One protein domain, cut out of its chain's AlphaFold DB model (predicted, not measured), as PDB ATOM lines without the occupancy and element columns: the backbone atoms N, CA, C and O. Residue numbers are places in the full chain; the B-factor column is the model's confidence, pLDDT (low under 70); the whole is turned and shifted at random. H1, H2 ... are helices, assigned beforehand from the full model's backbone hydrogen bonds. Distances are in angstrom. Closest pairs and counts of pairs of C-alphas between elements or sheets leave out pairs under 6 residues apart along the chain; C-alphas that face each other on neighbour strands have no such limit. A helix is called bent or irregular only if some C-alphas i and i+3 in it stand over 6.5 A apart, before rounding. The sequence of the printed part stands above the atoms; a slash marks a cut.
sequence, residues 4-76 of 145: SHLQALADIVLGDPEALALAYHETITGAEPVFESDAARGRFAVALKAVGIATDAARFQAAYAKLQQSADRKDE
ATOM      1  N   SER A   4      23.284  -0.369 107.132       62.81
ATOM      2  CA  SER A   4      22.761  -0.161 105.774       62.81
ATOM      3  C   SER A   4      21.502   0.716 105.705       62.81
ATOM      4  O   SER A   4      21.310   1.427 104.725       62.81
ATOM      5  N   HIS A   5      20.653   0.722 106.738       71.69
ATOM      6  CA  HIS A   5      19.437   1.546 106.767       71.69
ATOM      7  C   HIS A   5      19.743   2.994 107.177       71.69
ATOM      8  O   HIS A   5      18.988   3.898 106.835       71.69
ATOM      9  N   LEU A   6      20.838   3.223 107.916       76.06
ATOM     10  CA  LEU A   6      21.293   4.571 108.269       76.06
ATOM     11  C   LEU A   6      21.857   5.297 107.048       76.06
ATOM     12  O   LEU A   6      21.538   6.464 106.855       76.06
ATOM     13  N   GLN A   7      22.629   4.596 106.210       77.69
ATOM     14  CA  GLN A   7      23.162   5.178 104.980       77.69
ATOM     15  C   GLN A   7      22.037   5.591 104.025       77.69
ATOM     16  O   GLN A   7      21.993   6.742 103.617       77.69
ATOM     17  N   ALA A   8      21.066   4.707 103.773       75.88
ATOM     18  CA  ALA A   8      19.935   5.022 102.897       75.88
ATOM     19  C   ALA A   8      19.121   6.235 103.385       75.88
ATOM     20  O   ALA A   8      18.655   7.041 102.586       75.88
ATOM     21  N   LEU A   9      18.957   6.399 104.702       82.56
ATOM     22  CA  LEU A   9      18.308   7.591 105.249       82.56
ATOM     23  C   LEU A   9      19.171   8.844 105.107       82.56
ATOM     24  O   LEU A   9      18.623   9.908 104.837       82.56
ATOM     25  N   ALA A  10      20.488   8.735 105.284       83.94
ATOM     26  CA  ALA A  10      21.401   9.851 105.069       83.94
ATOM     27  C   ALA A  10      21.379  10.307 103.604       83.94
ATOM     28  O   ALA A  10      21.271  11.503 103.359       83.94
ATOM     29  N   ASP A  11      21.381   9.371 102.652       84.00
ATOM     30  CA  ASP A  11      21.317   9.664 101.216       84.00
ATOM     31  C   ASP A  11      20.018  10.394 100.838       84.00
ATOM     32  O   ASP A  11      20.024  11.279  99.987       84.00
ATOM     33  N   ILE A  12      18.904  10.070 101.506       87.06
ATOM     34  CA  ILE A  12      17.629  10.769 101.304       87.06
ATOM     35  C   ILE A  12      17.668  12.156 101.953       87.06
ATOM     36  O   ILE A  12      17.397  13.149 101.288       87.06
ATOM     37  N   VAL A  13      17.992  12.240 103.248       90.19
ATOM     38  CA  VAL A  13      17.904  13.484 104.040       90.19
ATOM     39  C   VAL A  13      18.924  14.531 103.596       90.19
ATOM     40  O   VAL A  13      18.636  15.724 103.648       90.19
ATOM     41  N   LEU A  14      20.108  14.095 103.169       89.19
ATOM     42  CA  LEU A  14      21.196  14.957 102.703       89.19
ATOM     43  C   LEU A  14      21.291  14.995 101.170       89.19
ATOM     44  O   LEU A  14      22.259  15.530 100.632       89.19
ATOM     45  N   GLY A  15      20.318  14.404 100.472       87.38
ATOM     46  CA  GLY A  15      20.319  14.293  99.020       87.38
ATOM     47  C   GLY A  15      20.161  15.641  98.320       87.38
ATOM     48  O   GLY A  15      19.411  16.515  98.762       87.38
ATOM     49  N   ASP A  16      20.844  15.795  97.185       93.56
ATOM     50  CA  ASP A  16      20.617  16.921  96.280       93.56
ATOM     51  C   ASP A  16      19.194  16.836  95.677       93.56
ATOM     52  O   ASP A  16      18.752  15.745  95.297       93.56
ATOM     53  N   PRO A  17      18.450  17.956  95.576       93.75
ATOM     54  CA  PRO A  17      17.075  17.970  95.072       93.75
ATOM     55  C   PRO A  17      16.909  17.369  93.667       93.75
ATOM     56  O   PRO A  17      15.842  16.836  93.366       93.75
ATOM     57  N   GLU A  18      17.929  17.414  92.807       95.38
ATOM     58  CA  GLU A  18      17.871  16.833  91.461       95.38
ATOM     59  C   GLU A  18      18.023  15.307  91.519       95.38
ATOM     60  O   GLU A  18      17.270  14.585  90.862       95.38
ATOM     61  N   ALA A  19      18.923  14.808  92.373       93.06
ATOM     62  CA  ALA A  19      19.068  13.376  92.637       93.06
ATOM     63  C   ALA A  19      17.798  12.784  93.274       93.06
ATOM     64  O   ALA A  19      17.345  11.706  92.886       93.06
ATOM     65  N   LEU A  20      17.169  13.516  94.200       95.19
ATOM     66  CA  LEU A  20      15.895  13.119  94.807       95.19
ATOM     67  C   LEU A  20      14.741  13.114  93.791       95.19
ATOM     68  O   LEU A  20      13.871  12.246  93.866       95.19
ATOM     69  N   ALA A  21      14.730  14.043  92.829       95.88
ATOM     70  CA  ALA A  21      13.747  14.060  91.744       95.88
ATOM     71  C   ALA A  21      13.900  12.854  90.801       95.88
ATOM     72  O   ALA A  21      12.891  12.263  90.411       95.88
ATOM     73  N   LEU A  22      15.140  12.465  90.479       92.62
ATOM     74  CA  LEU A  22      15.428  11.261  89.695       92.62
ATOM     75  C   LEU A  22      14.972   9.996  90.428       92.62
ATOM     76  O   LEU A  22      14.156   9.252  89.890       92.62
ATOM     77  N   ALA A  23      15.402   9.810  91.678       91.50
ATOM     78  CA  ALA A  23      15.013   8.652  92.481       91.50
ATOM     79  C   ALA A  23      13.486   8.558  92.653       91.50
ATOM     80  O   ALA A  23      12.911   7.468  92.628       91.50
ATOM     81  N   TYR A  24      12.803   9.701  92.803       93.88
ATOM     82  CA  TYR A  24      11.341   9.748  92.846       93.88
ATOM     83  C   TYR A  24      10.729   9.277  91.524       93.88
ATOM     84  O   TYR A  24       9.835   8.433  91.544       93.88
ATOM     85  N   HIS A  25      11.219   9.790  90.389       92.31
ATOM     86  CA  HIS A  25      10.752   9.408  89.057       92.31
ATOM     87  C   HIS A  25      10.947   7.910  88.780       92.31
ATOM     88  O   HIS A  25      10.010   7.242  88.343       92.31
ATOM     89  N   GLU A  26      12.117   7.355  89.090       89.44
ATOM     90  CA  GLU A  26      12.410   5.921  88.943       89.44
ATOM     91  C   GLU A  26      11.482   5.068  89.817       89.44
ATOM     92  O   GLU A  26      10.877   4.103  89.339       89.44
ATOM     93  N   THR A  27      11.263   5.504  91.064       90.25
ATOM     94  CA  THR A  27      10.378   4.819  92.013       90.25
ATOM     95  C   THR A  27       8.936   4.762  91.503       90.25
ATOM     96  O   THR A  27       8.290   3.725  91.629       90.25
ATOM     97  N   ILE A  28       8.396   5.852  90.941       90.19
ATOM     98  CA  ILE A  28       6.995   5.887  90.477       90.19
ATOM     99  C   ILE A  28       6.793   5.249  89.099       90.19
ATOM    100  O   ILE A  28       5.685   4.810  88.803       90.19
ATOM    101  N   THR A  29       7.836   5.193  88.266       86.75
ATOM    102  CA  THR A  29       7.791   4.552  86.939       86.75
ATOM    103  C   THR A  29       8.102   3.057  86.991       86.75
ATOM    104  O   THR A  29       7.856   2.349  86.019       86.75
ATOM    105  N   GLY A  30       8.587   2.557  88.133       76.81
ATOM    106  CA  GLY A  30       8.881   1.142  88.344       76.81
ATOM    107  C   GLY A  30      10.195   0.683  87.711       76.81
ATOM    108  O   GLY A  30      10.351  -0.512  87.483       76.81
ATOM    109  N   ALA A  31      11.114   1.611  87.418       66.94
ATOM    110  CA  ALA A  31      12.420   1.284  86.848       66.94
ATOM    111  C   ALA A  31      13.354   0.644  87.892       66.94
ATOM    112  O   ALA A  31      13.913  -0.407  87.623       66.94
ATOM    113  N   GLU A  32      13.469   1.250  89.078       59.34
ATOM    114  CA  GLU A  32      14.203   0.817  90.281       59.34
ATOM    115  C   GLU A  32      13.754   1.741  91.447       59.34
ATOM    116  O   GLU A  32      13.229   2.830  91.189       59.34
ATOM    117  N   PRO A  33      13.955   1.391  92.733       68.94
ATOM    118  CA  PRO A  33      14.330   0.080  93.252       68.94
ATOM    119  C   PRO A  33      13.140  -0.891  93.350       68.94
ATOM    120  O   PRO A  33      11.970  -0.499  93.306       68.94
ATOM    121  N   VAL A  34      13.428  -2.185  93.516       75.06
ATOM    122  CA  VAL A  34      12.404  -3.213  93.780       75.06
ATOM    123  C   VAL A  34      11.917  -3.121  95.230       75.06
ATOM    124  O   VAL A  34      12.703  -3.182  96.174       75.06
ATOM    125  N   PHE A  35      10.600  -3.013  95.417       83.50
ATOM    126  CA  PHE A  35       9.959  -2.940  96.734       83.50
ATOM    127  C   PHE A  35       9.192  -4.220  97.054       83.50
ATOM    128  O   PHE A  35       8.597  -4.832  96.172       83.50
ATOM    129  N   GLU A  36       9.116  -4.561  98.342       86.44
ATOM    130  CA  GLU A  36       8.328  -5.697  98.847       86.44
ATOM    131  C   GLU A  36       6.818  -5.552  98.580       86.44
ATOM    132  O   GLU A  36       6.087  -6.539  98.566       86.44
ATOM    133  N   SER A  37       6.326  -4.321  98.400       87.56
ATOM    134  CA  SER A  37       4.926  -4.037  98.061       87.56
ATOM    135  C   SER A  37       4.755  -2.658  97.421       87.56
ATOM    136  O   SER A  37       5.556  -1.747  97.654       87.56
ATOM    137  N   ASP A  38       3.645  -2.459  96.705       86.38
ATOM    138  CA  ASP A  38       3.257  -1.147  96.164       86.38
ATOM    139  C   ASP A  38       3.047  -0.103  97.271       86.38
ATOM    140  O   ASP A  38       3.370   1.073  97.101       86.38
ATOM    141  N   ALA A  39       2.573  -0.527  98.447       88.62
ATOM    142  CA  ALA A  39       2.444   0.350  99.607       88.62
ATOM    143  C   ALA A  39       3.814   0.819 100.130       88.62
ATOM    144  O   ALA A  39       3.962   1.980 100.518       88.62
ATOM    145  N   ALA A  40       4.823  -0.061 100.136       87.12
ATOM    146  CA  ALA A  40       6.192   0.305 100.496       87.12
ATOM    147  C   ALA A  40       6.801   1.272  99.468       87.12
ATOM    148  O   ALA A  40       7.345   2.304  99.864       87.12
ATOM    149  N   ARG A  41       6.609   1.001  98.167       90.06
ATOM    150  CA  ARG A  41       6.996   1.906  97.070       90.06
ATOM    151  C   ARG A  41       6.363   3.287  97.232       90.06
ATOM    152  O   ARG A  41       7.059   4.296  97.189       90.06
ATOM    153  N   GLY A  42       5.056   3.339  97.493       89.31
ATOM    154  CA  GLY A  42       4.322   4.591  97.681       89.31
ATOM    155  C   GLY A  42       4.852   5.424  98.852       89.31
ATOM    156  O   GLY A  42       5.062   6.626  98.710       89.31
ATOM    157  N   ARG A  43       5.140   4.793  99.997       92.25
ATOM    158  CA  ARG A  43       5.730   5.484 101.161       92.25
ATOM    159  C   ARG A  43       7.123   6.031 100.858       92.25
ATOM    160  O   ARG A  43       7.432   7.149 101.263       92.25
ATOM    161  N   PHE A  44       7.939   5.267 100.138       90.56
ATOM    162  CA  PHE A  44       9.275   5.700  99.743       90.56
ATOM    163  C   PHE A  44       9.227   6.884  98.772       90.56
ATOM    164  O   PHE A  44       9.895   7.891  98.994       90.56
ATOM    165  N   ALA A  45       8.351   6.820  97.767       92.88
ATOM    166  CA  ALA A  45       8.119   7.916  96.833       92.88
ATOM    167  C   ALA A  45       7.681   9.203  97.555       92.88
ATOM    168  O   ALA A  45       8.167  10.293  97.250       92.88
ATOM    169  N   VAL A  46       6.795   9.084  98.553       94.75
ATOM    170  CA  VAL A  46       6.383  10.221  99.391       94.75
ATOM    171  C   VAL A  46       7.569  10.805 100.159       94.75
ATOM    172  O   VAL A  46       7.707  12.025 100.186       94.75
ATOM    173  N   ALA A  47       8.434   9.970 100.743       93.56
ATOM    174  CA  ALA A  47       9.610  10.437 101.475       93.56
ATOM    175  C   ALA A  47      10.585  11.205 100.568       93.56
ATOM    176  O   ALA A  47      10.962  12.327 100.902       93.56
ATOM    177  N   LEU A  48      10.922  10.651  99.398       94.19
ATOM    178  CA  LEU A  48      11.795  11.304  98.415       94.19
ATOM    179  C   LEU A  48      11.250  12.668  97.988       94.19
ATOM    180  O   LEU A  48      11.964  13.669  98.021       94.19
ATOM    181  N   LYS A  49       9.958  12.721  97.641       96.38
ATOM    182  CA  LYS A  49       9.298  13.963  97.231       96.38
ATOM    183  C   LYS A  49       9.252  14.986  98.362       96.38
ATOM    184  O   LYS A  49       9.525  16.158  98.130       96.38
ATOM    185  N   ALA A  50       8.891  14.561  99.572       96.12
ATOM    186  CA  ALA A  50       8.789  15.453 100.721       96.12
ATOM    187  C   ALA A  50      10.145  16.077 101.066       96.12
ATOM    188  O   ALA A  50      10.224  17.291 101.246       96.12
ATOM    189  N   VAL A  51      11.207  15.266 101.105       96.12
ATOM    190  CA  VAL A  51      12.557  15.756 101.394       96.12
ATOM    191  C   VAL A  51      13.074  16.637 100.260       96.12
ATOM    192  O   VAL A  51      13.528  17.740 100.534       96.12
ATOM    193  N   GLY A  52      12.910  16.237  98.996       95.62
ATOM    194  CA  GLY A  52      13.324  17.057  97.853       95.62
ATOM    195  C   GLY A  52      12.667  18.442  97.840       95.62
ATOM    196  O   GLY A  52      13.347  19.448  97.649       95.62
ATOM    197  N   ILE A  53      11.361  18.509  98.132       95.38
ATOM    198  CA  ILE A  53      10.629  19.778  98.266       95.38
ATOM    199  C   ILE A  53      11.130  20.597  99.463       95.38
ATOM    200  O   ILE A  53      11.245  21.816  99.350       95.38
ATOM    201  N   ALA A  54      11.405  19.953 100.600       95.56
ATOM    202  CA  ALA A  54      11.886  20.632 101.801       95.56
ATOM    203  C   ALA A  54      13.308  21.195 101.636       95.56
ATOM    204  O   ALA A  54      13.600  22.254 102.184       95.56
ATOM    205  N   THR A  55      14.166  20.507 100.877       93.94
ATOM    206  CA  THR A  55      15.535  20.945 100.579       93.94
ATOM    207  C   THR A  55      15.542  22.131  99.616       93.94
ATOM    208  O   THR A  55      16.143  23.158  99.919       93.94
ATOM    209  N   ASP A  56      14.875  22.003  98.464       96.69
ATOM    210  CA  ASP A  56      14.699  23.083  97.489       96.69
ATOM    211  C   ASP A  56      13.559  22.736  96.521       96.69
ATOM    212  O   ASP A  56      13.728  22.014  95.532       96.69
ATOM    213  N   ALA A  57      12.375  23.283  96.798       96.25
ATOM    214  CA  ALA A  57      11.185  23.030  95.998       96.25
ATOM    215  C   ALA A  57      11.345  23.443  94.528       96.25
ATOM    216  O   ALA A  57      10.832  22.750  93.649       96.25
ATOM    217  N   ALA A  58      12.037  24.549  94.243       97.12
ATOM    218  CA  ALA A  58      12.164  25.064  92.885       97.12
ATOM    219  C   ALA A  58      13.075  24.163  92.044       97.12
ATOM    220  O   ALA A  58      12.697  23.771  90.936       97.12
ATOM    221  N   ARG A  59      14.240  23.779  92.584       97.31
ATOM    222  CA  ARG A  59      15.170  22.866  91.902       97.31
ATOM    223  C   ARG A  59      14.573  21.475  91.728       97.31
ATOM    224  O   ARG A  59      14.651  20.931  90.627       97.31
ATOM    225  N   PHE A  60      13.911  20.939  92.755       97.31
ATOM    226  CA  PHE A  60      13.235  19.642  92.666       97.31
ATOM    227  C   PHE A  60      12.163  19.640  91.566       97.31
ATOM    228  O   PHE A  60      12.159  18.766  90.701       97.31
ATOM    229  N   GLN A  61      11.273  20.640  91.559       96.88
ATOM    230  CA  GLN A  61      10.205  20.756  90.558       96.88
ATOM    231  C   GLN A  61      10.771  20.913  89.145       96.88
ATOM    232  O   GLN A  61      10.306  20.249  88.221       96.88
ATOM    233  N   ALA A  62      11.799  21.749  88.967       96.81
ATOM    234  CA  ALA A  62      12.436  21.946  87.669       96.81
ATOM    235  C   ALA A  62      13.103  20.661  87.148       96.81
ATOM    236  O   ALA A  62      12.988  20.348  85.962       96.81
ATOM    237  N   ALA A  63      13.781  19.905  88.016       96.12
ATOM    238  CA  ALA A  63      14.382  18.624  87.657       96.12
ATOM    239  C   ALA A  63      13.315  17.579  87.305       96.12
ATOM    240  O   ALA A  63      13.388  16.952  86.248       96.12
ATOM    241  N   TYR A  64      12.281  17.449  88.136       95.25
ATOM    242  CA  TYR A  64      11.191  16.508  87.898       95.25
ATOM    243  C   TYR A  64      10.426  16.818  86.602       95.25
ATOM    244  O   TYR A  64      10.178  15.914  85.807       95.25
ATOM    245  N   ALA A  65      10.147  18.093  86.313       94.62
ATOM    246  CA  ALA A  65       9.508  18.504  85.064       94.62
ATOM    247  C   ALA A  65      10.341  18.130  83.822       94.62
ATOM    248  O   ALA A  65       9.782  17.699  82.815       94.62
ATOM    249  N   LYS A  66      11.678  18.237  83.882       92.94
ATOM    250  CA  LYS A  66      12.564  17.796  82.786       92.94
ATOM    251  C   LYS A  66      12.498  16.284  82.554       92.94
ATOM    252  O   LYS A  66      12.567  15.844  81.405       92.94
ATOM    253  N   LEU A  67      12.373  15.497  83.623       91.94
ATOM    254  CA  LEU A  67      12.214  14.042  83.535       91.94
ATOM    255  C   LEU A  67      10.865  13.681  82.906       91.94
ATOM    256  O   LEU A  67      10.834  12.893  81.965       91.94
ATOM    257  N   GLN A  68       9.781  14.336  83.333       88.19
ATOM    258  CA  GLN A  68       8.455  14.164  82.726       88.19
ATOM    259  C   GLN A  68       8.462  14.521  81.235       88.19
ATOM    260  O   GLN A  68       8.078  13.698  80.421       88.19
ATOM    261  N   GLN A  69       9.029  15.668  80.852       82.94
ATOM    262  CA  GLN A  69       9.155  16.054  79.439       82.94
ATOM    263  C   GLN A  69       9.990  15.063  78.614       82.94
ATOM    264  O   GLN A  69       9.783  14.912  77.413       82.94
ATOM    265  N   SER A  70      10.980  14.414  79.229       80.12
ATOM    266  CA  SER A  70      11.781  13.388  78.554       80.12
ATOM    267  C   SER A  70      10.987  12.103  78.334       80.12
ATOM    268  O   SER A  70      11.149  11.483  77.287       80.12
ATOM    269  N   ALA A  71      10.123  11.738  79.285       73.25
ATOM    270  CA  ALA A  71       9.169  10.651  79.122       73.25
ATOM    271  C   ALA A  71       8.116  10.993  78.056       73.25
ATOM    272  O   ALA A  71       7.920  10.200  77.147       73.25
ATOM    273  N   ASP A  72       7.554  12.203  78.072       71.38
ATOM    274  CA  ASP A  72       6.572  12.644  77.071       71.38
ATOM    275  C   ASP A  72       7.165  12.644  75.650       71.38
ATOM    276  O   ASP A  72       6.515  12.226  74.696       71.38
ATOM    277  N   ARG A  73       8.439  13.038  75.487       66.56
ATOM    278  CA  ARG A  73       9.153  12.922  74.198       66.56
ATOM    279  C   ARG A  73       9.364  11.482  73.744       66.56
ATOM    280  O   ARG A  73       9.502  11.251  72.549       66.56
ATOM    281  N   LYS A  74       9.438  10.518  74.665       65.44
ATOM    282  CA  LYS A  74       9.536   9.095  74.309       65.44
ATOM    283  C   LYS A  74       8.255   8.611  73.620       65.44
ATOM    284  O   LYS A  74       8.330   7.686  72.817       65.44
ATOM    285  N   ASP A  75       7.130   9.261  73.909       69.25
ATOM    286  CA  ASP A  75       5.825   8.954  73.329       69.25
ATOM    287  C   ASP A  75       5.527   9.756  72.051       69.25
ATOM    288  O   ASP A  75       4.529   9.481  71.382       69.25
ATOM    289  N   GLU A  76       6.380  10.718  71.667       80.50
ATOM    290  CA  GLU A  76       6.241  11.407  70.381       80.50
ATOM    291  C   GLU A  76       6.434  10.386  69.246       80.50
ATOM    292  O   GLU A  76       7.500   9.765  69.151       80.50
TER     293      GLU A  76
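This is residues 4 to 76 of the 145 residues of an uncharacterized protein of Aurantiacibacter xanthus (UniProt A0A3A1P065). A long helix, H3, folds back as a V, with H2 between its arms H3a and H3b; short H1 meets H3a near the bend, and residues 69 to 76 stick out. The printed part has 73 residues, with H1, H2, H3 in order, class all helix. It is compact: radius of gyration of the C-alphas 12.4 A, spans 41 by 28 by 16 A.

Start at H1, residues 4 to 13; it only just touches H3a, residues 38 to 55, with residues 48 to 51 of H3a alone, by 3 C-alpha pairs within 8 A, closest Val 13 and Val 51, 6.4 A. H2, residues 17 to 29, forms a hairpin with H3a, at a shallow tilt of 19 degrees; their closest C-alphas are Pro 17 and Gly 52, 4.8 A. H2 touches H3b, residues 58 to 74, at a steep tilt of 40 degrees, closest C-alphas Pro 17 and Phe 60, 4.8 A. In H1, H2, H3a and H3b every O i to N i+4 pair is within hydrogen-bond range.

Find C-alpha 4 at (22.761, -0.161, 105.774), where H1 begins. H3, one helix by its hydrogen bonds, is bent: C-alphas 55 and 58 are 9.4 A apart. H3a measures 25.7 A; H3b, 24.6 A, ends at C-alpha 74, (9.536, 9.095, 74.309).

The printed part has no cut and no long link. Residues 4, 31 to 33 and 73 to 75 have pLDDT under 70.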